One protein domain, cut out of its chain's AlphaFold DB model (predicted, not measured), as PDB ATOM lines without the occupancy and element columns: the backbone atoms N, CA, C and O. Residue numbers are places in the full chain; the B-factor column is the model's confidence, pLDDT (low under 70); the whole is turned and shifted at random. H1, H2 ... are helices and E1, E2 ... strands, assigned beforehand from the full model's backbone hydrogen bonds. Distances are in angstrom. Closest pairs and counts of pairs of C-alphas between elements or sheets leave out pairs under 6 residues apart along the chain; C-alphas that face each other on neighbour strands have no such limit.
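AT A GLANCE: This is residues 2 to 182 of the 494 residues of the protein "PRD domain protein" of Lactobacillus gasseri 224-1 (UniProt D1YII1). The model is two lobes set end to end along its longest axis: a small, loosely gathered lobe of H1, H2, H3 and the strand hairpin E1 and E2, and a larger helical lobe of H4 to H10. In the larger lobe H4, H7 and H10 stand side by side at shallow tilts, H7 running opposite to the other two, their centres making a loose triangle; H6 and H9 pack together on one side of it, short H8 sits by H9 and H10, and H5 crosses H4 and H7 and meets H1. The printed part has 181 residues, mostly helix, with ten named helices and two named strands in the order H1 H2 H3 E1 E2 H4 H5 H6 H7 H8 H9 H10; the strands make one antiparallel sheet. It is compact, with a radius of gyration of the C-alphas of 17.4 A, yet elongated, spanning 53 by 32 by 26 A.

HOW THE PARTS SIT: Start at H1, residues 2 to 9, and look at Phe 8, whose C-alpha is 6.5 A from that of Leu 56 in E2, residues 53 to 56. H2, residues 17 to 24, touches H3, residues 28 to 41, about perpendicular at 85 degrees; the closest C-alphas are those of Ile 21 and Arg 28, 6.3 A. E1, residues 47 to 50, forms a hairpin with E2, where N 48 and O 55 are 2.9 A apart, within hydrogen-bond range. H4, residues 60 to 73, touches H7, residues 113 to 131, at a shallow tilt of 27 degrees, opposite ways, closest at the C-alphas of Leu 71 and Lys 118, 6.1 A. H5, residues 78 to 84, touches H1 at the C-alphas of Ile 79 and Trp 6, 7.3 A. H6, residues 93 to 106, touches H9, residues 153 to 162, at the C-alphas of Leu 103 and Ala 156, 5.6 A. H8, residues 143 to 147, touches H9 at the C-alphas of Ile 146 and Leu 154, 7.5 A. H10, residues 169 to 180, touches H9 at the C-alphas of Ile 172 and Thr 158, 5.9 A. H2 and H10 are apart. In each of the ten helices every O i to N i+4 pair is within hydrogen-bond range.

IN THESE COORDINATES: Find C-alpha 2 at (95.555, 27.300, 67.296), where H1 begins. H3 is 19.9 A long, H4 20.1 A and H6 20.2 A. H7, the longest helix, runs 27.2 A from C-alpha 113 at (79.338, 24.531, 48.387). H10 ends at C-alpha 180, (86.196, 37.714, 44.525).

THE WHOLE: The two C-alphas farthest apart are those of Ser 27 and Val 151, 53.6 A. The printed part has no cut, and the link from H7 to H8, 11 residues, is long. The mean pLDDT of the printed part is 92.9, and no printed residue is under 70.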
ATOM      1  N   LYS A   2      96.790  26.695  67.881       91.50
ATOM      2  CA  LYS A   2      95.555  27.300  67.296       91.50
ATOM      3  C   LYS A   2      94.437  27.578  68.311       91.50
ATOM      4  O   LYS A   2      93.686  28.536  68.157       91.50
ATOM      5  N   GLU A   3      94.343  26.764  69.357       93.31
ATOM      6  CA  GLU A   3      93.402  26.980  70.460       93.31
ATOM      7  C   GLU A   3      93.719  28.244  71.274       93.31
ATOM      8  O   GLU A   3      92.806  28.992  71.617       93.31
ATOM      9  N   ILE A   4      95.005  28.540  71.484       93.88
ATOM     10  CA  ILE A   4      95.472  29.778  72.121       93.88
ATOM     11  C   ILE A   4      95.113  30.988  71.251       93.88
ATOM     12  O   ILE A   4      94.566  31.967  71.755       93.88
ATOM     13  N   ILE A   5      95.352  30.916  69.933       94.69
ATOM     14  CA  ILE A   5      94.964  31.989  68.996       94.69
ATOM     15  C   ILE A   5      93.454  32.248  69.081       94.69
ATOM     16  O   ILE A   5      93.026  33.392  69.222       94.69
ATOM     17  N   TRP A   6      92.644  31.185  69.058       95.25
ATOM     18  CA  TRP A   6      91.194  31.302  69.177       95.25
ATOM     19  C   TRP A   6      90.762  31.983  70.480       95.25
ATOM     20  O   TRP A   6      89.882  32.842  70.449       95.25
ATOM     21  N   LYS A   7      91.396  31.657  71.618       93.50
ATOM     22  CA  LYS A   7      91.130  32.319  72.907       93.50
ATOM     23  C   LYS A   7      91.343  33.829  72.818       93.50
ATOM     24  O   LYS A   7      90.472  34.578  73.248       93.50
ATOM     25  N   PHE A   8      92.420  34.288  72.180       93.62
ATOM     26  CA  PHE A   8      92.637  35.722  71.959       93.62
ATOM     27  C   PHE A   8      91.606  36.372  71.019       93.62
ATOM     28  O   PHE A   8      91.390  37.576  71.096       93.62
ATOM     29  N   PHE A   9      90.960  35.616  70.128       94.44
ATOM     30  CA  PHE A   9      89.944  36.153  69.212       94.44
ATOM     31  C   PHE A   9      88.549  36.282  69.826       94.44
ATOM     32  O   PHE A   9      87.714  36.996  69.273       94.44
ATOM     33  N   ILE A  10      88.260  35.611  70.938       91.81
ATOM     34  CA  ILE A  10      86.920  35.637  71.549       91.81
ATOM     35  C   ILE A  10      86.815  36.559  72.766       91.81
ATOM     36  O   ILE A  10      85.739  36.669  73.347       91.81
ATOM     37  N   GLN A  11      87.891  37.260  73.129       88.75
ATOM     38  CA  GLN A  11      87.886  38.261  74.197       88.75
ATOM     39  C   GLN A  11      88.797  39.449  73.874       88.75
ATOM     40  O   GLN A  11      89.713  39.337  73.065       88.75
ATOM     41  N   ASN A  12      88.536  40.591  74.513       87.75
ATOM     42  CA  ASN A  12      89.341  41.811  74.353       87.75
ATOM     43  C   ASN A  12      90.350  42.013  75.495       87.75
ATOM     44  O   ASN A  12      91.245  42.847  75.384       87.75
ATOM     45  N   SER A  13      90.199  41.281  76.601       89.00
ATOM     46  CA  SER A  13      91.071  41.395  77.768       89.00
ATOM     47  C   SER A  13      92.385  40.629  77.578       89.00
ATOM     48  O   SER A  13      92.364  39.538  76.992       89.00
ATOM     49  N   PRO A  14      93.503  41.138  78.132       91.44
ATOM     50  CA  PRO A  14      94.763  40.404  78.184       91.44
ATOM     51  C   PRO A  14      94.598  39.024  78.831       91.44
ATOM     52  O   PRO A  14      93.784  38.851  79.740       91.44
ATOM     53  N   ILE A  15      95.367  38.044  78.350       92.56
ATOM     54  CA  ILE A  15      95.344  36.655  78.829       92.56
ATOM     55  C   ILE A  15      96.682  36.321  79.466       92.56
ATOM     56  O   ILE A  15      97.732  36.422  78.831       92.56
ATOM     57  N   THR A  16      96.665  35.910  80.726       93.38
ATOM     58  CA  THR A  16      97.883  35.474  81.416       93.38
ATOM     59  C   THR A  16      98.255  34.043  81.034       93.38
ATOM     60  O   THR A  16      97.405  33.233  80.668       93.38
ATOM     61  N   ILE A  17      99.533  33.694  81.190       91.75
ATOM     62  CA  ILE A  17      99.994  32.311  81.006       91.75
ATOM     63  C   ILE A  17      99.267  31.356  81.965       91.75
ATOM     64  O   ILE A  17      98.924  30.254  81.563       91.75
ATOM     65  N   ASN A  18      98.990  31.775  83.206       92.69
ATOM     66  CA  ASN A  18      98.276  30.929  84.167       92.69
ATOM     67  C   ASN A  18      96.829  30.656  83.724       92.69
ATOM     68  O   ASN A  18      96.399  29.516  83.790       92.69
ATOM     69  N   GLN A  19      96.120  31.651  83.173       92.50
ATOM     70  CA  GLN A  19      94.789  31.424  82.591       92.50
ATOM     71  C   GLN A  19      94.832  30.420  81.432       92.50
ATOM     72  O   GLN A  19      93.962  29.565  81.339       92.50
ATOM     73  N   LEU A  20      95.848  30.496  80.564       93.50
ATOM     74  CA  LEU A  20      96.011  29.528  79.474       93.50
ATOM     75  C   LEU A  20      96.332  28.116  79.991       93.50
ATOM     76  O   LEU A  20      95.843  27.150  79.415       93.50
ATOM     77  N   ILE A  21      97.122  27.996  81.063       93.75
ATOM     78  CA  ILE A  21      97.398  26.715  81.735       93.75
ATOM     79  C   ILE A  21      96.096  26.110  82.267       93.75
ATOM     80  O   ILE A  21      95.802  24.959  81.959       93.75
ATOM     81  N   ASP A  22      95.311  26.894  83.010       93.25
ATOM     82  CA  ASP A  22      94.071  26.430  83.639       93.25
ATOM     83  C   ASP A  22      93.008  26.053  82.591       93.25
ATOM     84  O   ASP A  22      92.315  25.049  82.733       93.25
ATOM     85  N   ASP A  23      92.900  26.834  81.512       91.00
ATOM     86  CA  ASP A  23      91.924  26.611  80.442       91.00
ATOM     87  C   ASP A  23      92.238  25.390  79.565       91.00
ATOM     88  O   ASP A  23      91.325  24.830  78.951       91.00
ATOM     89  N   MET A  24      93.518  25.041  79.420       90.81
ATOM     90  CA  MET A  24      93.983  24.039  78.453       90.81
ATOM     91  C   MET A  24      94.549  22.771  79.098       90.81
ATOM     92  O   MET A  24      94.796  21.812  78.374       90.81
ATOM     93  N   ASP A  25      94.743  22.760  80.420       92.25
ATOM     94  CA  ASP A  25      95.313  21.646  81.192       92.25
ATOM     95  C   ASP A  25      96.687  21.184  80.660       92.25
ATOM     96  O   ASP A  25      96.941  20.010  80.391       92.25
ATOM     97  N   VAL A  26      97.593  22.147  80.452       93.81
ATOM     98  CA  VAL A  26      98.955  21.905  79.939       93.81
ATOM     99  C   VAL A  26     100.021  22.614  80.768       93.81
ATOM    100  O   VAL A  26      99.754  23.549  81.518       93.81
ATOM    101  N   SER A  27     101.280  22.191  80.621       93.94
ATOM    102  CA  SER A  27     102.388  22.787  81.373       93.94
ATOM    103  C   SER A  27     102.669  24.241  80.967       93.94
ATOM    104  O   SER A  27     102.485  24.641  79.815       93.94
ATOM    105  N   ARG A  28     103.230  25.025  81.898       94.62
ATOM    106  CA  ARG A  28     103.698  26.396  81.626       94.62
ATOM    107  C   ARG A  28     104.664  26.471  80.443       94.62
ATOM    108  O   ARG A  28     104.551  27.388  79.636       94.62
ATOM    109  N   ASN A  29     105.603  25.529  80.353       94.25
ATOM    110  CA  ASN A  29     106.598  25.514  79.279       94.25
ATOM    111  C   ASN A  29     105.922  25.299  77.922       94.25
ATOM    112  O   ASN A  29     106.214  26.035  76.991       94.25
ATOM    113  N   THR A  30     104.935  24.399  77.856       94.38
ATOM    114  CA  THR A  30     104.132  24.167  76.647       94.38
ATOM    115  C   THR A  30     103.456  25.449  76.161       94.38
ATOM    116  O   THR A  30     103.525  25.746  74.975       94.38
ATOM    117  N   ILE A  31     102.856  26.241  77.061       95.06
ATOM    118  CA  ILE A  31     102.249  27.531  76.690       95.06
ATOM    119  C   ILE A  31     103.301  28.526  76.191       95.06
ATOM    120  O   ILE A  31     103.067  29.216  75.204       95.06
ATOM    121  N   ILE A  32     104.454  28.627  76.858       92.69
ATOM    122  CA  ILE A  32     105.522  29.554  76.453       92.69
ATOM    123  C   ILE A  32     106.057  29.197  75.063       92.69
ATOM    124  O   ILE A  32     106.205  30.092  74.228       92.69
ATOM    125  N   ASP A  33     106.306  27.912  74.815       94.00
ATOM    126  CA  ASP A  33     106.777  27.411  73.525       94.00
ATOM    127  C   ASP A  33     105.721  27.648  72.438       94.00
ATOM    128  O   ASP A  33     106.023  28.257  71.416       94.00
ATOM    129  N   ASP A  34     104.450  27.330  72.705       94.62
ATOM    130  CA  ASP A  34     103.343  27.615  71.787       94.62
ATOM    131  C   ASP A  34     103.219  29.118  71.460       94.62
ATOM    132  O   ASP A  34     102.974  29.490  70.313       94.62
ATOM    133  N   LEU A  35     103.363  30.014  72.446       93.38
ATOM    134  CA  LEU A  35     103.310  31.467  72.221       93.38
ATOM    135  C   LEU A  35     104.503  31.955  71.390       93.38
ATOM    136  O   LEU A  35     104.369  32.926  70.639       93.38
ATOM    137  N   LYS A  36     105.663  31.308  71.524       92.31
ATOM    138  CA  LYS A  36     106.844  31.578  70.700       92.31
ATOM    139  C   LYS A  36     106.619  31.106  69.265       92.31
ATOM    140  O   LYS A  36     106.860  31.880  68.340       92.31
ATOM    141  N   ASP A  37     106.070  29.910  69.092       94.00
ATOM    142  CA  ASP A  37     105.742  29.354  67.782       94.00
ATOM    143  C   ASP A  37     104.662  30.180  67.075       94.00
ATOM    144  O   ASP A  37     104.754  30.406  65.872       94.00
ATOM    145  N   ILE A  38     103.677  30.717  67.808       93.00
ATOM    146  CA  ILE A  38     102.683  31.643  67.244       93.00
ATOM    147  C   ILE A  38     103.369  32.887  66.666       93.00
ATOM    148  O   ILE A  38     103.066  33.271  65.541       93.00
ATOM    149  N   ARG A  39     104.320  33.494  67.390       91.44
ATOM    150  CA  ARG A  39     105.060  34.675  66.902       91.44
ATOM    151  C   ARG A  39     105.907  34.376  65.668       91.44
ATOM    152  O   ARG A  39     106.105  35.265  64.849       91.44
ATOM    153  N   GLN A  40     106.440  33.160  65.569       91.75
ATOM    154  CA  GLN A  40     107.291  32.751  64.456       91.75
ATOM    155  C   GLN A  40     106.475  32.382  63.212       91.75
ATOM    156  O   GLN A  40     106.837  32.774  62.107       91.75
ATOM    157  N   ASN A  41     105.388  31.632  63.395       90.06
ATOM    158  CA  ASN A  41     104.603  31.070  62.298       90.06
ATOM    159  C   ASN A  41     103.508  32.016  61.787       90.06
ATOM    160  O   ASN A  41     103.055  31.843  60.659       90.06
ATOM    161  N   TYR A  42     103.088  32.988  62.603       90.31
ATOM    162  CA  TYR A  42     102.028  33.952  62.286       90.31
ATOM    163  C   TYR A  42     102.473  35.380  62.640       90.31
ATOM    164  O   TYR A  42     101.947  35.980  63.582       90.31
ATOM    165  N   PRO A  43     103.481  35.936  61.942       88.69
ATOM    166  CA  PRO A  43     104.014  37.269  62.231       88.69
ATOM    167  C   PRO A  43     102.968  38.393  62.107       88.69
ATOM    168  O   PRO A  43     103.083  39.423  62.772       88.69
ATOM    169  N   GLU A  44     101.925  38.192  61.299       89.00
ATOM    170  CA  GLU A  44     100.760  39.074  61.185       89.00
ATOM    171  C   GLU A  44      99.918  39.113  62.471       89.00
ATOM    172  O   GLU A  44      99.277  40.122  62.776       89.00
ATOM    173  N   LEU A  45      99.959  38.050  63.284       91.06
ATOM    174  CA  LEU A  45      99.323  37.976  64.596       91.06
ATOM    175  C   LEU A  45     100.245  38.567  65.676       91.06
ATOM    176  O   LEU A  45     100.844  37.858  66.485       91.06
ATOM    177  N   LYS A  46     100.344  39.901  65.696       90.31
ATOM    178  CA  LYS A  46     101.173  40.733  66.585       90.31
ATOM    179  C   LYS A  46     100.818  40.523  68.060       90.31
ATOM    180  O   LYS A  46     100.027  41.263  68.656       90.31
ATOM    181  N   LEU A  47     101.426  39.500  68.653       88.94
ATOM    182  CA  LEU A  47     101.282  39.142  70.057       88.94
ATOM    183  C   LEU A  47     102.202  39.997  70.938       88.94
ATOM    184  O   LEU A  47     103.421  39.812  70.960       88.94
ATOM    185  N   ASN A  48     101.598  40.878  71.730       85.00
ATOM    186  CA  ASN A  48     102.295  41.736  72.681       85.00
ATOM    187  C   ASN A  48     102.075  41.281  74.125       85.00
ATOM    188  O   ASN A  48     101.161  40.515  74.422       85.00
ATOM    189  N   ILE A  49     102.952  41.750  75.011       84.56
ATOM    190  CA  ILE A  49     102.872  41.536  76.458       84.56
ATOM    191  C   ILE A  49     102.635  42.901  77.095       84.56
ATOM    192  O   ILE A  49     103.364  43.849  76.796       84.56
ATOM    193  N   ASP A  50     101.616  43.003  77.937       79.44
ATOM    194  CA  ASP A  50     101.388  44.136  78.825       79.44
ATOM    195  C   ASP A  50     101.538  43.710  80.296       79.44
ATOM    196  O   ASP A  50     101.894  42.570  80.599       79.44
ATOM    197  N   SER A  51     101.312  44.636  81.232       75.19
ATOM    198  CA  SER A  51     101.405  44.356  82.670       75.19
ATOM    199  C   SER A  51     100.373  43.337  83.177       75.19
ATOM    200  O   SER A  51     100.567  42.775  84.252       75.19
ATOM    201  N   ASN A  52      99.303  43.089  82.419       80.31
ATOM    202  CA  ASN A  52      98.166  42.252  82.791       80.31
ATOM    203  C   ASN A  52      98.107  40.927  82.006       80.31
ATOM    204  O   ASN A  52      97.233  40.105  82.274       80.31
ATOM    205  N   GLY A  53      99.021  40.690  81.058       87.94
ATOM    206  CA  GLY A  53      99.124  39.444  80.305       87.94
ATOM    207  C   GLY A  53      99.533  39.638  78.846       87.94
ATOM    208  O   GLY A  53     100.229  40.577  78.473       87.94
ATOM    209  N   HIS A  54      99.121  38.696  78.005       89.81
ATOM    210  CA  HIS A  54      99.339  38.706  76.563       89.81
ATOM    211  C   HIS A  54      98.113  39.261  75.836       89.81
ATOM    212  O   HIS A  54      96.981  38.986  76.228       89.81
ATOM    213  N   LEU A  55      98.323  39.993  74.742       90.19
ATOM    214  CA  LEU A  55      97.244  40.546  73.921       90.19
ATOM    215  C   LEU A  55      97.618  40.527  72.435       90.19
ATOM    216  O   LEU A  55      98.745  40.867  72.067       90.19
ATOM    217  N   LEU A  56      96.655  40.192  71.572       90.50
ATOM    218  CA  LEU A  56      96.796  40.345  70.122       90.50
ATOM    219  C   LEU A  56      96.460  41.778  69.694       90.50
ATOM    220  O   LEU A  56      95.295  42.180  69.719       90.50
ATOM    221  N   LYS A  57      97.479  42.529  69.259       89.69
ATOM    222  CA  LYS A  57      97.351  43.911  68.756       89.69
ATOM    223  C   LYS A  57      97.272  44.022  67.225       89.69
ATOM    224  O   LYS A  57      97.407  45.120  66.697       89.69
ATOM    225  N   SER A  58      97.072  42.915  66.516       91.56
ATOM    226  CA  SER A  58      96.807  42.917  65.069       91.56
ATOM    227  C   SER A  58      95.536  43.674  64.708       91.56
ATOM    228  O   SER A  58      94.610  43.745  65.529       91.56
ATOM    229  N   SER A  59      95.471  44.166  63.469       93.75
ATOM    230  CA  SER A  59      94.241  44.736  62.915       93.75
ATOM    231  C   SER A  59      93.136  43.671  62.875       93.75
ATOM    232  O   SER A  59      93.391  42.462  62.875       93.75
ATOM    233  N   GLU A  60      91.873  44.098  62.862       95.12
ATOM    234  CA  GLU A  60      90.764  43.149  62.700       95.12
ATOM    235  C   GLU A  60      90.745  42.497  61.317       95.12
ATOM    236  O   GLU A  60      90.251  41.378  61.178       95.12
ATOM    237  N   GLU A  61      91.323  43.157  60.319       94.69
ATOM    238  CA  GLU A  61      91.493  42.621  58.974       94.69
ATOM    239  C   GLU A  61      92.537  41.488  58.963       94.69
ATOM    240  O   GLU A  61      92.198  40.383  58.538       94.69
ATOM    241  N   GLU A  62      93.712  41.659  59.587       93.62
ATOM    242  CA  GLU A  62      94.730  40.603  59.771       93.62
ATOM    243  C   GLU A  62      94.144  39.358  60.475       93.62
ATOM    244  O   GLU A  62      94.310  38.222  60.019       93.62
ATOM    245  N   LYS A  63      93.382  39.551  61.564       95.00
ATOM    246  CA  LYS A  63      92.721  38.444  62.289       95.00
ATOM    247  C   LYS A  63      91.680  37.727  61.425       95.00
ATOM    248  O   LYS A  63      91.540  36.505  61.500       95.00
ATOM    249  N   SER A  64      90.941  38.477  60.613       94.62
ATOM    250  CA  SER A  64      89.896  37.927  59.745       94.62
ATOM    251  C   SER A  64      90.484  37.159  58.566       94.62
ATOM    252  O   SER A  64      89.988  36.075  58.248       94.62
ATOM    253  N   ARG A  65      91.586  37.650  57.979       93.00
ATOM    254  CA  ARG A  65      92.369  36.908  56.981       93.00
ATOM    255  C   ARG A  65      92.909  35.607  57.556       93.00
ATOM    256  O   ARG A  65      92.758  34.571  56.915       93.00
ATOM    257  N   PHE A  66      93.438  35.615  58.783       93.25
ATOM    258  CA  PHE A  66      93.867  34.379  59.448       93.25
ATOM    259  C   PHE A  66      92.724  33.358  59.539       93.25
ATOM    260  O   PHE A  66      92.902  32.201  59.157       93.25
ATOM    261  N   ILE A  67      91.535  33.774  60.003       94.44
ATOM    262  CA  ILE A  67      90.380  32.869  60.088       94.44
ATOM    263  C   ILE A  67      90.036  32.296  58.721       94.44
ATOM    264  O   ILE A  67      89.881  31.083  58.591       94.44
ATOM    265  N   PHE A  68      89.925  33.141  57.701       91.69
ATOM    266  CA  PHE A  68      89.541  32.669  56.381       91.69
ATOM    267  C   PHE A  68      90.613  31.762  55.756       91.69
ATOM    268  O   PHE A  68      90.259  30.738  55.176       91.69
ATOM    269  N   ASN A  69      91.905  32.035  55.968       89.56
ATOM    270  CA  ASN A  69      93.004  31.151  55.559       89.56
ATOM    271  C   ASN A  69      92.926  29.781  56.249       89.56
ATOM    272  O   ASN A  69      93.122  28.743  55.616       89.56
ATOM    273  N   GLU A  70      92.594  29.738  57.540       90.00
ATOM    274  CA  GLU A  70      92.399  28.471  58.254       90.00
ATOM    275  C   GLU A  70      91.163  27.707  57.759       90.00
ATOM    276  O   GLU A  70      91.212  26.481  57.625       90.00
ATOM    277  N   LEU A  71      90.082  28.415  57.413       89.75
ATOM    278  CA  LEU A  71      88.899  27.827  56.777       89.75
ATOM    279  C   LEU A  71      89.198  27.306  55.363       89.75
ATOM    280  O   LEU A  71      88.619  26.301  54.946       89.75
ATOM    281  N   GLN A  72      90.102  27.947  54.621       83.12
ATOM    282  CA  GLN A  72      90.554  27.460  53.319       83.12
ATOM    283  C   GLN A  72      91.356  26.164  53.436       83.12
ATOM    284  O   GLN A  72      91.052  25.223  52.700       83.12
ATOM    285  N   LYS A  73      92.301  26.100  54.385       82.00
ATOM    286  CA  LYS A  73      93.130  24.911  54.643       82.00
ATOM    287  C   LYS A  73      92.299  23.722  55.107       82.00
ATOM    288  O   LYS A  73      92.404  22.640  54.538       82.00
ATOM    289  N   HIS A  74      91.471  23.922  56.135       81.25
ATOM    290  CA  HIS A  74      90.666  22.863  56.738       81.25
ATOM    291  C   HIS A  74      89.286  23.389  57.133       81.25
ATOM    292  O   HIS A  74      89.040  23.771  58.280       81.25
ATOM    293  N   ASN A  75      88.334  23.307  56.202       82.31
ATOM    294  CA  ASN A  75      86.942  23.706  56.432       82.31
ATOM    295  C   ASN A  75      86.161  22.740  57.366       82.31
ATOM    296  O   ASN A  75      84.943  22.811  57.493       82.31
ATOM    297  N   SER A  76      86.852  21.818  58.029       82.88
ATOM    298  CA  SER A  76      86.365  20.950  59.110       82.88
ATOM    299  C   SER A  76      87.362  20.887  60.275       82.88
ATOM    300  O   SER A  76      87.295  20.000  61.117       82.88
ATOM    301  N   GLY A  77      88.335  21.802  60.312       87.56
ATOM    302  CA  GLY A  77      89.356  21.850  61.350       87.56
ATOM    303  C   GLY A  77      88.870  22.499  62.648       87.56
ATOM    304  O   GLY A  77      87.722  22.924  62.785       87.56
ATOM    305  N   LEU A  78      89.796  22.639  63.601       91.75
ATOM    306  CA  LEU A  78      89.533  23.222  64.920       91.75
ATOM    307  C   LEU A  78      88.841  24.593  64.843       91.75
ATOM    308  O   LEU A  78      87.835  24.804  65.514       91.75
ATOM    309  N   ILE A  79      89.357  25.512  64.021       94.50
ATOM    310  CA  ILE A  79      88.809  26.871  63.886       94.50
ATOM    311  C   ILE A  79      87.376  26.838  63.345       94.50
ATOM    312  O   ILE A  79      86.500  27.486  63.916       94.50
ATOM    313  N   ALA A  80      87.112  26.031  62.312       93.44
ATOM    314  CA  ALA A  80      85.769  25.852  61.764       93.44
ATOM    315  C   ALA A  80      84.787  25.377  62.849       93.44
ATOM    316  O   ALA A  80      83.748  25.998  63.061       93.44
ATOM    317  N   HIS A  81      85.164  24.348  63.616       93.38
ATOM    318  CA  HIS A  81      84.348  23.841  64.720       93.38
ATOM    319  C   HIS A  81      84.119  24.864  65.836       93.38
ATOM    320  O   HIS A  81      83.036  24.901  66.423       93.38
ATOM    321  N   LYS A  82      85.122  25.682  66.164       95.12
ATOM    322  CA  LYS A  82      84.984  26.721  67.191       95.12
ATOM    323  C   LYS A  82      84.038  27.839  66.728       95.12
ATOM    324  O   LYS A  82      83.210  28.269  67.525       95.12
ATOM    325  N   ILE A  83      84.088  28.237  65.452       95.38
ATOM    326  CA  ILE A  83      83.136  29.190  64.852       95.38
ATOM    327  C   ILE A  83      81.715  28.617  64.852       95.38
ATOM    328  O   ILE A  83      80.772  29.284  65.283       95.38
ATOM    329  N   ASP A  84      81.548  27.362  64.430       93.00
ATOM    330  CA  ASP A  84      80.238  26.700  64.409       93.00
ATOM    331  C   ASP A  84      79.608  26.668  65.812       93.00
ATOM    332  O   ASP A  84      78.408  26.898  65.955       93.00
ATOM    333  N   LYS A  85      80.430  26.496  66.856       93.44
ATOM    334  CA  LYS A  85      80.017  26.496  68.269       93.44
ATOM    335  C   LYS A  85      79.876  27.879  68.910       93.44
ATOM    336  O   LYS A  85      79.482  27.940  70.073       93.44
ATOM    337  N   LEU A  86      80.187  28.975  68.208       93.38
ATOM    338  CA  LEU A  86      79.942  30.312  68.752       93.38
ATOM    339  C   LEU A  86      78.454  30.455  69.121       93.38
ATOM    340  O   LEU A  86      77.604  30.145  68.276       93.38
ATOM    341  N   PRO A  87      78.131  30.921  70.343       89.88
ATOM    342  CA  PRO A  87      76.750  31.006  70.816       89.88
ATOM    343  C   PRO A  87      75.971  32.153  70.156       89.88
ATOM    344  O   PRO A  87      74.746  32.169  70.183       89.88
ATOM    345  N   PHE A  88      76.685  33.102  69.553       90.19
ATOM    346  CA  PHE A  88      76.148  34.229  68.805       90.19
ATOM    347  C   PHE A  88      77.007  34.451  67.538       90.19
ATOM    348  O   PHE A  88      78.187  34.098  67.542       90.19
ATOM    349  N   PRO A  89      76.461  35.021  66.453       88.56
ATOM    350  CA  PRO A  89      75.033  35.193  66.189       88.56
ATOM    351  C   PRO A  89      74.320  33.853  65.975       88.56
ATOM    352  O   PRO A  89      74.915  32.884  65.495       88.56
ATOM    353  N   ILE A  90      73.036  33.812  66.331       87.81
ATOM    354  CA  ILE A  90      72.144  32.703  65.982       87.81
ATOM    355  C   ILE A  90      71.597  33.021  64.594       87.81
ATOM    356  O   ILE A  90      70.704  33.851  64.453       87.81
ATOM    357  N   ILE A  91      72.185  32.404  63.572       86.88
ATOM    358  CA  ILE A  91      71.748  32.552  62.184       86.88
ATOM    359  C   ILE A  91      71.412  31.169  61.658       86.88
ATOM    360  O   ILE A  91      72.215  30.243  61.780       86.88
ATOM    361  N   GLU A  92      70.221  31.031  61.089       88.38
ATOM    362  CA  GLU A  92      69.813  29.788  60.453       88.38
ATOM    363  C   GLU A  92      70.646  29.536  59.194       88.38
ATOM    364  O   GLU A  92      70.770  30.398  58.322       88.38
ATOM    365  N   ASP A  93      71.190  28.325  59.080       86.00
ATOM    366  CA  ASP A  93      72.000  27.909  57.932       86.00
ATOM    367  C   ASP A  93      71.255  28.074  56.597       86.00
ATOM    368  O   ASP A  93      71.846  28.502  55.605       86.00
ATOM    369  N   SER A  94      69.953  27.776  56.581       88.12
ATOM    370  CA  SER A  94      69.065  27.966  55.426       88.12
ATOM    371  C   SER A  94      68.946  29.434  55.025       88.12
ATOM    372  O   SER A  94      68.939  29.736  53.833       88.12
ATOM    373  N   LYS A  95      68.894  30.349  56.000       92.94
ATOM    374  CA  LYS A  95      68.787  31.785  55.742       92.94
ATOM    375  C   LYS A  95      70.059  32.321  55.090       92.94
ATOM    376  O   LYS A  95      69.963  32.964  54.047       92.94
ATOM    377  N   VAL A  96      71.236  31.991  55.629       93.38
ATOM    378  CA  VAL A  96      72.510  32.414  55.013       93.38
ATOM    379  C   VAL A  96      72.656  31.840  53.611       93.38
ATOM    380  O   VAL A  96      73.069  32.560  52.709       93.38
ATOM    381  N   LYS A  97      72.275  30.571  53.410       91.75
ATOM    382  CA  LYS A  97      72.280  29.958  52.078       91.75
ATOM    383  C   LYS A  97      71.404  30.752  51.104       91.75
ATOM    384  O   LYS A  97      71.908  31.152  50.066       91.75
ATOM    385  N   SER A  98      70.162  31.072  51.479       94.50
ATOM    386  CA  SER A  98      69.270  31.878  50.631       94.50
ATOM    387  C   SER A  98      69.807  33.289  50.358       94.50
ATOM    388  O   SER A  98      69.662  33.808  49.259       94.50
ATOM    389  N   ASP A  99      70.474  33.916  51.331       96.75
ATOM    390  CA  ASP A  99      71.048  35.251  51.144       96.75
ATOM    391  C   ASP A  99      72.285  35.240  50.240       96.75
ATOM    392  O   ASP A  99      72.558  36.255  49.595       96.75
ATOM    393  N   ILE A 100      73.024  34.126  50.216       96.19
ATOM    394  CA  ILE A 100      74.121  33.892  49.274       96.19
ATOM    395  C   ILE A 100      73.567  33.576  47.882       96.19
ATOM    396  O   ILE A 100      74.108  34.104  46.923       96.19
ATOM    397  N   GLU A 101      72.482  32.806  47.760       95.00
ATOM    398  CA  GLU A 101      71.806  32.555  46.473       95.00
ATOM    399  C   GLU A 101      71.323  33.869  45.830       95.00
ATOM    400  O   GLU A 101      71.534  34.088  44.642       95.00
ATOM    401  N   ILE A 102      70.776  34.803  46.620       97.44
ATOM    402  CA  ILE A 102      70.434  36.154  46.135       97.44
ATOM    403  C   ILE A 102      71.690  36.897  45.653       97.44
ATOM    404  O   ILE A 102      71.692  37.477  44.573       97.44
ATOM    405  N   LEU A 103      72.781  36.857  46.430       97.44
ATOM    406  CA  LEU A 103      74.043  37.488  46.031       97.44
ATOM    407  C   LEU A 103      74.595  36.872  44.734       97.44
ATOM    408  O   LEU A 103      75.106  37.599  43.890       97.44
ATOM    409  N   GLU A 104      74.495  35.552  44.571       96.12
ATOM    410  CA  GLU A 104      74.872  34.821  43.358       96.12
ATOM    411  C   GLU A 104      74.061  35.275  42.140       96.12
ATOM    412  O   GLU A 104      74.644  35.480  41.074       96.12
ATOM    413  N   GLU A 105      72.750  35.478  42.298       95.94
ATOM    414  CA  GLU A 105      71.875  36.023  41.255       95.94
ATOM    415  C   GLU A 105      72.282  37.454  40.869       95.94
ATOM    416  O   GLU A 105      72.496  37.729  39.683       95.94
ATOM    417  N   ASP A 106      72.486  38.334  41.855       96.50
ATOM    418  CA  ASP A 106      72.828  39.751  41.647       96.50
ATOM    419  C   ASP A 106      74.139  39.942  40.862       96.50
ATOM    420  O   ASP A 106      74.282  40.878  40.065       96.50
ATOM    421  N   ILE A 107      75.102  39.039  41.068       95.62
ATOM    422  CA  ILE A 107      76.406  39.053  40.390       95.62
ATOM    423  C   ILE A 107      76.498  38.015  39.254       95.62
ATOM    424  O   ILE A 107      77.554  37.848  38.642       95.62
ATOM    425  N   SER A 108      75.412  37.292  38.960       93.31
ATOM    426  CA  SER A 108      75.362  36.230  37.941       93.31
ATOM    427  C   SER A 108      76.500  35.196  38.057       93.31
ATOM    428  O   SER A 108      77.129  34.806  37.066       93.31
ATOM    429  N   SER A 109      76.781  34.745  39.279       92.88
ATOM    430  CA  SER A 109      77.821  33.759  39.601       92.88
ATOM    431  C   SER A 109      77.236  32.546  40.320       92.88
ATOM    432  O   SER A 109      76.056  32.506  40.643       92.88
ATOM    433  N   ARG A 110      78.057  31.514  40.523       90.62
ATOM    434  CA  ARG A 110      77.701  30.339  41.321       90.62
ATOM    435  C   ARG A 110      78.918  29.853  42.087       90.62
ATOM    436  O   ARG A 110      79.849  29.317  41.482       90.62
ATOM    437  N   PHE A 111      78.907  30.020  43.398       91.19
ATOM    438  CA  PHE A 111      79.925  29.528  44.305       91.19
ATOM    439  C   PHE A 111      79.810  28.021  44.508       91.19
ATOM    440  O   PHE A 111      78.750  27.401  44.429       91.19
ATOM    441  N   THR A 112      80.952  27.415  44.804       87.56
ATOM    442  CA  THR A 112      80.998  26.025  45.258       87.56
ATOM    443  C   THR A 112      80.430  25.911  46.673       87.56
ATOM    444  O   THR A 112      80.565  26.825  47.489       87.56
ATOM    445  N   GLU A 113      79.872  24.756  47.033       86.12
ATOM    446  CA  GLU A 113      79.338  24.531  48.387       86.12
ATOM    447  C   GLU A 113      80.399  24.732  49.484       86.12
ATOM    448  O   GLU A 113      80.107  25.240  50.571       86.12
ATOM    449  N   ASN A 114      81.657  24.382  49.196       86.19
ATOM    450  CA  ASN A 114      82.764  24.629  50.110       86.19
ATOM    451  C   ASN A 114      83.031  26.133  50.295       86.19
ATOM    452  O   ASN A 114      83.299  26.562  51.417       86.19
ATOM    453  N   ALA A 115      82.931  26.943  49.236       90.31
ATOM    454  CA  ALA A 115      83.031  28.399  49.338       90.31
ATOM    455  C   ALA A 115      81.867  28.990  50.148       90.31
ATOM    456  O   ALA A 115      82.120  29.737  51.092       90.31
ATOM    457  N   ILE A 116      80.624  28.574  49.883       92.62
ATOM    458  CA  ILE A 116      79.432  28.996  50.643       92.62
ATOM    459  C   ILE A 116      79.609  28.705  52.140       92.62
ATOM    460  O   ILE A 116      79.375  29.565  52.992       92.62
ATOM    461  N   SER A 117      80.087  27.506  52.483       91.50
ATOM    462  CA  SER A 117      80.359  27.116  53.871       91.50
ATOM    463  C   SER A 117      81.399  28.022  54.552       91.50
ATOM    464  O   SER A 117      81.207  28.434  55.701       91.50
ATOM    465  N   LYS A 118      82.478  28.388  53.844       92.19
ATOM    466  CA  LYS A 118      83.509  29.315  54.346       92.19
ATOM    467  C   LYS A 118      82.950  30.726  54.528       92.19
ATOM    468  O   LYS A 118      83.168  31.319  55.583       92.19
ATOM    469  N   LEU A 119      82.190  31.226  53.549       95.19
ATOM    470  CA  LEU A 119      81.531  32.538  53.581       95.19
ATOM    471  C   LEU A 119      80.544  32.652  54.751       95.19
ATOM    472  O   LEU A 119      80.550  33.639  55.483       95.19
ATOM    473  N   LYS A 120      79.769  31.597  55.019       95.19
ATOM    474  CA  LYS A 120      78.892  31.526  56.195       95.19
ATOM    475  C   LYS A 120      79.675  31.650  57.505       95.19
ATOM    476  O   LYS A 120      79.291  32.400  58.401       95.19
ATOM    477  N   ARG A 121      80.776  30.906  57.638       95.50
ATOM    478  CA  ARG A 121      81.587  30.900  58.865       95.50
ATOM    479  C   ARG A 121      82.300  32.224  59.094       95.50
ATOM    480  O   ARG A 121      82.301  32.710  60.223       95.50
ATOM    481  N   ILE A 122      82.868  32.826  58.051       95.81
ATOM    482  CA  ILE A 122      83.504  34.139  58.187       95.81
ATOM    483  C   ILE A 122      82.472  35.228  58.490       95.81
ATOM    484  O   ILE A 122      82.738  36.056  59.353       95.81
ATOM    485  N   LEU A 123      81.266  35.171  57.906       97.19
ATOM    486  CA  LEU A 123      80.161  36.057  58.277       97.19
ATOM    487  C   LEU A 123      79.832  35.936  59.771       97.19
ATOM    488  O   LEU A 123      79.827  36.939  60.486       97.19
ATOM    489  N   LYS A 124      79.635  34.707  60.265       96.25
ATOM    490  CA  LYS A 124      79.371  34.444  61.687       96.25
ATOM    491  C   LYS A 124      80.487  34.997  62.582       96.25
ATOM    492  O   LYS A 124      80.208  35.647  63.588       96.25
ATOM    493  N   PHE A 125      81.744  34.768  62.201       97.00
ATOM    494  CA  PHE A 125      82.906  35.283  62.923       97.00
ATOM    495  C   PHE A 125      82.955  36.818  62.934       97.00
ATOM    496  O   PHE A 125      83.152  37.403  63.998       97.00
ATOM    497  N   ARG A 126      82.735  37.485  61.794       96.56
ATOM    498  CA  ARG A 126      82.729  38.956  61.721       96.56
ATOM    499  C   ARG A 126      81.614  39.554  62.569       96.56
ATOM    500  O   ARG A 126      81.896  40.450  63.353       96.56
ATOM    501  N   ILE A 127      80.392  39.022  62.510       96.31
ATOM    502  CA  ILE A 127      79.279  39.504  63.350       96.31
ATOM    503  C   ILE A 127      79.625  39.382  64.842       96.31
ATOM    504  O   ILE A 127      79.390  40.316  65.608       96.31
ATOM    505  N   TRP A 128      80.242  38.269  65.257       95.88
ATOM    506  CA  TRP A 128      80.737  38.116  66.627       95.88
ATOM    507  C   TRP A 128      81.764  39.202  66.982       95.88
ATOM    508  O   TRP A 128      81.602  39.892  67.988       95.88
ATOM    509  N   ARG A 129      82.790  39.417  66.148       96.31
ATOM    510  CA  ARG A 129      83.820  40.444  66.398       96.31
ATOM    511  C   ARG A 129      83.227  41.855  66.451       96.31
ATOM    512  O   ARG A 129      83.533  42.596  67.384       96.31
ATOM    513  N   ILE A 130      82.320  42.194  65.538       95.94
ATOM    514  CA  ILE A 130      81.613  43.483  65.505       95.94
ATOM    515  C   ILE A 130      80.788  43.685  66.783       95.94
ATOM    516  O   ILE A 130      80.838  44.764  67.368       95.94
ATOM    517  N   SER A 131      80.111  42.646  67.288       94.06
ATOM    518  CA  SER A 131      79.353  42.737  68.549       94.06
ATOM    519  C   SER A 131      80.223  43.037  69.777       94.06
ATOM    520  O   SER A 131      79.742  43.590  70.762       94.06
ATOM    521  N   MET A 132      81.519  42.728  69.701       94.25
ATOM    522  CA  MET A 132      82.517  43.065  70.717       94.25
ATOM    523  C   MET A 132      83.170  44.444  70.494       94.25
ATOM    524  O   MET A 132      84.157  44.764  71.160       94.25
ATOM    525  N   GLY A 133      82.675  45.236  69.537       94.81
ATOM    526  CA  GLY A 133      83.244  46.525  69.133       94.81
ATOM    527  C   GLY A 133      84.473  46.420  68.224       94.81
ATOM    528  O   GLY A 133      85.142  47.422  67.989       94.81
ATOM    529  N   ASN A 134      84.787  45.227  67.709       95.75
ATOM    530  CA  ASN A 134      85.992  44.971  66.923       95.75
ATOM    531  C   ASN A 134      85.689  44.956  65.419       95.75
ATOM    532  O   ASN A 134      85.545  43.903  64.786       95.75
ATOM    533  N   MET A 135      85.582  46.150  64.854       95.75
ATOM    534  CA  MET A 135      85.298  46.372  63.435       95.75
ATOM    535  C   MET A 135      86.607  46.541  62.659       95.75
ATOM    536  O   MET A 135      87.607  47.001  63.212       95.75
ATOM    537  N   ILE A 136      86.607  46.184  61.378       96.62
ATOM    538  CA  ILE A 136      87.681  46.587  60.467       96.62
ATOM    539  C   ILE A 136      87.542  48.095  60.269       96.62
ATOM    540  O   ILE A 136      86.518  48.552  59.774       96.62
ATOM    541  N   VAL A 137      88.532  48.876  60.697       90.56
ATOM    542  CA  VAL A 137      88.509  50.346  60.566       90.56
ATOM    543  C   VAL A 137      89.277  50.780  59.325       90.56
ATOM    544  O   VAL A 137      88.758  51.554  58.528       90.56
ATOM    545  N   ASP A 138      90.457  50.198  59.133       88.38
ATOM    546  CA  ASP A 138      91.345  50.478  58.013       88.38
ATOM    547  C   ASP A 138      91.466  49.230  57.135       88.38
ATOM    548  O   ASP A 138      91.605  48.113  57.643       88.38
ATOM    549  N   ILE A 139      91.385  49.428  55.821       92.50
ATOM    550  CA  ILE A 139      91.633  48.409  54.805       92.50
ATOM    551  C   ILE A 139      92.329  49.072  53.615       92.50
ATOM    552  O   ILE A 139      91.996  50.201  53.258       92.50
ATOM    553  N   ASP A 140      93.296  48.377  53.020       90.56
ATOM    554  CA  ASP A 140      94.137  48.945  51.960       90.56
ATOM    555  C   ASP A 140      93.412  49.071  50.611       90.56
ATOM    556  O   ASP A 140      93.805  49.878  49.769       90.56
ATOM    557  N   ILE A 141      92.362  48.278  50.389       92.88
ATOM    558  CA  ILE A 141      91.626  48.275  49.125       92.88
ATOM    559  C   ILE A 141      90.582  49.387  49.044       92.88
ATOM    560  O   ILE A 141      90.011  49.829  50.040       92.88
ATOM    561  N   THR A 142      90.276  49.785  47.816       94.69
ATOM    562  CA  THR A 142      89.283  50.810  47.499       94.69
ATOM    563  C   THR A 142      88.176  50.274  46.596       94.69
ATOM    564  O   THR A 142      88.273  49.191  46.016       94.69
ATOM    565  N   ASP A 143      87.119  51.067  46.418       95.56
ATOM    566  CA  ASP A 143      86.042  50.762  45.469       95.56
ATOM    567  C   ASP A 143      86.573  50.559  44.050       95.56
ATOM    568  O   ASP A 143      86.146  49.636  43.356       95.56
ATOM    569  N   ASN A 144      87.541  51.387  43.648       95.56
ATOM    570  CA  ASN A 144      88.139  51.339  42.319       95.56
ATOM    571  C   ASN A 144      88.866  50.014  42.079       95.56
ATOM    572  O   ASN A 144      88.743  49.459  40.991       95.56
ATOM    573  N   ASP A 145      89.542  49.467  43.095       94.31
ATOM    574  CA  ASP A 145      90.244  48.182  42.988       94.31
ATOM    575  C   ASP A 145      89.305  47.014  42.661       94.31
ATOM    576  O   ASP A 145      89.744  46.000  42.110       94.31
ATOM    577  N   ILE A 146      88.021  47.149  42.990       95.75
ATOM    578  CA  ILE A 146      86.982  46.163  42.697       95.75
ATOM    579  C   ILE A 146      86.267  46.522  41.390       95.75
ATOM    580  O   ILE A 146      86.144  45.680  40.497       95.75
ATOM    581  N   GLN A 147      85.813  47.766  41.242       95.69
ATOM    582  CA  GLN A 147      84.989  48.213  40.113       95.69
ATOM    583  C   GLN A 147      85.738  48.258  38.780       95.69
ATOM    584  O   GLN A 147      85.109  48.138  37.733       95.69
ATOM    585  N   GLU A 148      87.070  48.380  38.780       94.88
ATOM    586  CA  GLU A 148      87.842  48.366  37.529       94.88
ATOM    587  C   GLU A 148      87.708  47.045  36.751       94.88
ATOM    588  O   GLU A 148      87.828  47.022  35.525       94.88
ATOM    589  N   SER A 149      87.457  45.943  37.466       95.56
ATOM    590  CA  SER A 149      87.420  44.585  36.912       95.56
ATOM    591  C   SER A 149      86.051  43.921  37.051       95.56
ATOM    592  O   SER A 149      85.853  42.833  36.511       95.56
ATOM    593  N   THR A 150      85.109  44.538  37.773       97.19
ATOM    594  CA  THR A 150      83.845  43.895  38.160       97.19
ATOM    595  C   THR A 150      82.621  44.788  37.992       97.19
ATOM    596  O   THR A 150      82.709  46.013  37.949       97.19
ATOM    597  N   VAL A 151      81.457  44.149  37.913       96.31
ATOM    598  CA  VAL A 151      80.127  44.741  37.788       96.31
ATOM    599  C   VAL A 151      79.265  44.201  38.932       96.31
ATOM    600  O   VAL A 151      79.325  43.017  39.248       96.31
ATOM    601  N   ASN A 152      78.478  45.068  39.573       96.12
ATOM    602  CA  ASN A 152      77.517  44.753  40.647       96.12
ATOM    603  C   ASN A 152      78.069  44.121  41.943       96.12
ATOM    604  O   ASN A 152      77.321  44.004  42.910       96.12
ATOM    605  N   VAL A 153      79.356  43.763  42.029       97.56
ATOM    606  CA  VAL A 153      79.927  43.106  43.222       97.56
ATOM    607  C   VAL A 153      79.770  43.966  44.475       97.56
ATOM    608  O   VAL A 153      79.228  43.498  45.470       97.56
ATOM    609  N   LEU A 154      80.183  45.238  44.433       97.75
ATOM    610  CA  LEU A 154      80.078  46.122  45.600       97.75
ATOM    611  C   LEU A 154      78.631  46.326  46.057       97.75
ATOM    612  O   LEU A 154      78.382  46.349  47.261       97.75
ATOM    613  N   SER A 155      77.683  46.481  45.129       97.69
ATOM    614  CA  SER A 155      76.270  46.660  45.474       97.69
ATOM    615  C   SER A 155      75.683  45.386  46.075       97.69
ATOM    616  O   SER A 155      75.134  45.444  47.168       97.69
ATOM    617  N   ALA A 156      75.905  44.228  45.446       98.19
ATOM    618  CA  ALA A 156      75.410  42.945  45.941       98.19
ATOM    619  C   ALA A 156      75.986  42.597  47.323       98.19
ATOM    620  O   ALA A 156      75.272  42.142  48.217       98.19
ATOM    621  N   VAL A 157      77.280  42.864  47.541       98.25
ATOM    622  CA  VAL A 157      77.925  42.662  48.848       98.25
ATOM    623  C   VAL A 157      77.409  43.658  49.884       98.25
ATOM    624  O   VAL A 157      77.222  43.282  51.042       98.25
ATOM    625  N   THR A 158      77.138  44.905  49.494       98.44
ATOM    626  CA  THR A 158      76.511  45.896  50.382       98.44
ATOM    627  C   THR A 158      75.139  45.406  50.841       98.44
ATOM    628  O   THR A 158      74.893  45.338  52.042       98.44
ATOM    629  N   ASP A 159      74.285  44.975  49.916       98.12
ATOM    630  CA  ASP A 159      72.946  44.475  50.240       98.12
ATOM    631  C   ASP A 159      73.016  43.209  51.105       98.12
ATOM    632  O   ASP A 159      72.287  43.078  52.091       98.12
ATOM    633  N   PHE A 160      73.939  42.293  50.796       98.06
ATOM    634  CA  PHE A 160      74.186  41.094  51.592       98.06
ATOM    635  C   PHE A 160      74.616  41.412  53.024       98.06
ATOM    636  O   PHE A 160      74.029  40.891  53.968       98.06
ATOM    637  N   THR A 161      75.614  42.273  53.207       97.31
ATOM    638  CA  THR A 161      76.163  42.609  54.532       97.31
ATOM    639  C   THR A 161      75.186  43.436  55.375       97.31
ATOM    640  O   THR A 161      75.059  43.199  56.582       97.31
ATOM    641  N   GLN A 162      74.402  44.322  54.752       96.88
ATOM    642  CA  GLN A 162      73.374  45.109  55.437       96.88
ATOM    643  C   GLN A 162      72.258  44.249  56.041       96.88
ATOM    644  O   GLN A 162      71.773  44.581  57.125       96.88
ATOM    645  N   ARG A 163      71.906  43.103  55.428       96.00
ATOM    646  CA  ARG A 163      70.964  42.123  56.017       96.00
ATOM    647  C   ARG A 163      71.404  41.625  57.402       96.00
ATOM    648  O   ARG A 163      70.565  41.191  58.188       96.00
ATOM    649  N   TYR A 164      72.695  41.736  57.716       95.75
ATOM    650  CA  TYR A 164      73.299  41.340  58.990       95.75
ATOM    651  C   TYR A 164      73.722  42.531  59.865       95.75
ATOM    652  O   TYR A 164      74.452  42.352  60.838       95.75
ATOM    653  N   GLY A 165      73.276  43.748  59.535       94.25
ATOM    654  CA  GLY A 165      73.616  44.966  60.276       94.25
ATOM    655  C   GLY A 165      75.047  45.462  60.048       94.25
ATOM    656  O   GLY A 165      75.539  46.288  60.814       94.25
ATOM    657  N   ILE A 166      75.726  44.973  59.006       96.38
ATOM    658  CA  ILE A 166      77.085  45.382  58.651       96.38
ATOM    659  C   ILE A 166      76.988  46.419  57.528       96.38
ATOM    660  O   ILE A 166      76.800  46.075  56.369       96.38
ATOM    661  N   GLY A 167      77.087  47.703  57.882       94.44
ATOM    662  CA  GLY A 167      77.029  48.819  56.923       94.44
ATOM    663  C   GLY A 167      78.344  49.585  56.756       94.44
ATOM    664  O   GLY A 167      78.397  50.568  56.023       94.44
ATOM    665  N   ILE A 168      79.399  49.180  57.466       94.81
ATOM    666  CA  ILE A 168      80.682  49.886  57.459       94.81
ATOM    667  C   ILE A 168      81.426  49.581  56.166       94.81
ATOM    668  O   ILE A 168      81.567  48.425  55.771       94.81
ATOM    669  N   LYS A 169      81.944  50.633  55.529       96.38
ATOM    670  CA  LYS A 169      82.552  50.546  54.203       96.38
ATOM    671  C   LYS A 169      83.738  49.583  54.131       96.38
ATOM    672  O   LYS A 169      83.806  48.784  53.206       96.38
ATOM    673  N   SER A 170      84.636  49.623  55.105       97.19
ATOM    674  CA  SER A 170      85.797  48.731  55.196       97.19
ATOM    675  C   SER A 170      85.413  47.252  55.352       97.19
ATOM    676  O   SER A 170      86.060  46.394  54.761       97.19
ATOM    677  N   GLU A 171      84.329  46.934  56.070       97.62
ATOM    678  CA  GLU A 171      83.799  45.561  56.143       97.62
ATOM    679  C   GLU A 171      83.201  45.127  54.800       97.62
ATOM    680  O   GLU A 171      83.466  44.019  54.344       97.62
ATOM    681  N   ILE A 172      82.433  46.003  54.138       97.75
ATOM    682  CA  ILE A 172      81.877  45.738  52.799       97.75
ATOM    683  C   ILE A 172      83.007  45.440  51.810       97.75
ATOM    684  O   ILE A 172      82.926  44.479  51.045       97.75
ATOM    685  N   LEU A 173      84.080  46.231  51.849       97.81
ATOM    686  CA  LEU A 173      85.267  46.027  51.026       97.81
ATOM    687  C   LEU A 173      85.934  44.684  51.341       97.81
ATOM    688  O   LEU A 173      86.160  43.896  50.426       97.81
ATOM    689  N   PHE A 174      86.133  44.359  52.621       97.19
ATOM    690  CA  PHE A 174      86.684  43.067  53.032       97.19
ATOM    691  C   PHE A 174      85.846  41.883  52.527       97.19
ATOM    692  O   PHE A 174      86.380  40.959  51.918       97.19
ATOM    693  N   PHE A 175      84.521  41.909  52.711       97.62
ATOM    694  CA  PHE A 175      83.641  40.870  52.167       97.62
ATOM    695  C   PHE A 175      83.701  40.808  50.640       97.62
ATOM    696  O   PHE A 175      83.641  39.713  50.082       97.62
ATOM    697  N   SER A 176      83.870  41.945  49.967       97.69
ATOM    698  CA  SER A 176      84.022  41.982  48.513       97.69
ATOM    699  C   SER A 176      85.291  41.257  48.064       97.69
ATOM    700  O   SER A 176      85.225  40.467  47.125       97.69
ATOM    701  N   GLU A 177      86.418  41.410  48.768       95.62
ATOM    702  CA  GLU A 177      87.618  40.603  48.495       95.62
ATOM    703  C   GLU A 177      87.351  39.106  48.656       95.62
ATOM    704  O   GLU A 177      87.733  38.314  47.793       95.62
ATOM    705  N   LEU A 178      86.691  38.710  49.751       95.06
ATOM    706  CA  LEU A 178      86.407  37.301  50.031       95.06
ATOM    707  C   LEU A 178      85.530  36.679  48.947       95.06
ATOM    708  O   LEU A 178      85.772  35.540  48.546       95.06
ATOM    709  N   ILE A 179      84.536  37.422  48.460       95.69
ATOM    710  CA  ILE A 179      83.673  37.016  47.351       95.69
ATOM    711  C   ILE A 179      84.493  36.827  46.071       95.69
ATOM    712  O   ILE A 179      84.413  35.770  45.449       95.69
ATOM    713  N   LEU A 180      85.355  37.784  45.725       95.19
ATOM    714  CA  LEU A 180      86.196  37.714  44.525       95.19
ATOM    715  C   LEU A 180      87.269  36.617  44.585       95.19
ATOM    716  O   LEU A 180      87.664  36.081  43.550       95.19
ATOM    717  N   CYS A 181      87.730  36.272  45.788       92.88
ATOM    718  CA  CYS A 181      88.697  35.200  46.027       92.88
ATOM    719  C   CYS A 181      88.043  33.818  46.200       92.88
ATOM    720  O   CYS A 181      88.751  32.815  46.338       92.88
ATOM    721  N   SER A 182      86.710  33.744  46.247       91.25
ATOM    722  CA  SER A 182      85.986  32.500  46.498       91.25
ATOM    723  C   SER A 182      85.931  31.598  45.267       91.25
ATOM    724  O   SER A 182      85.910  32.040  44.123       91.25
TER     725      SER A 182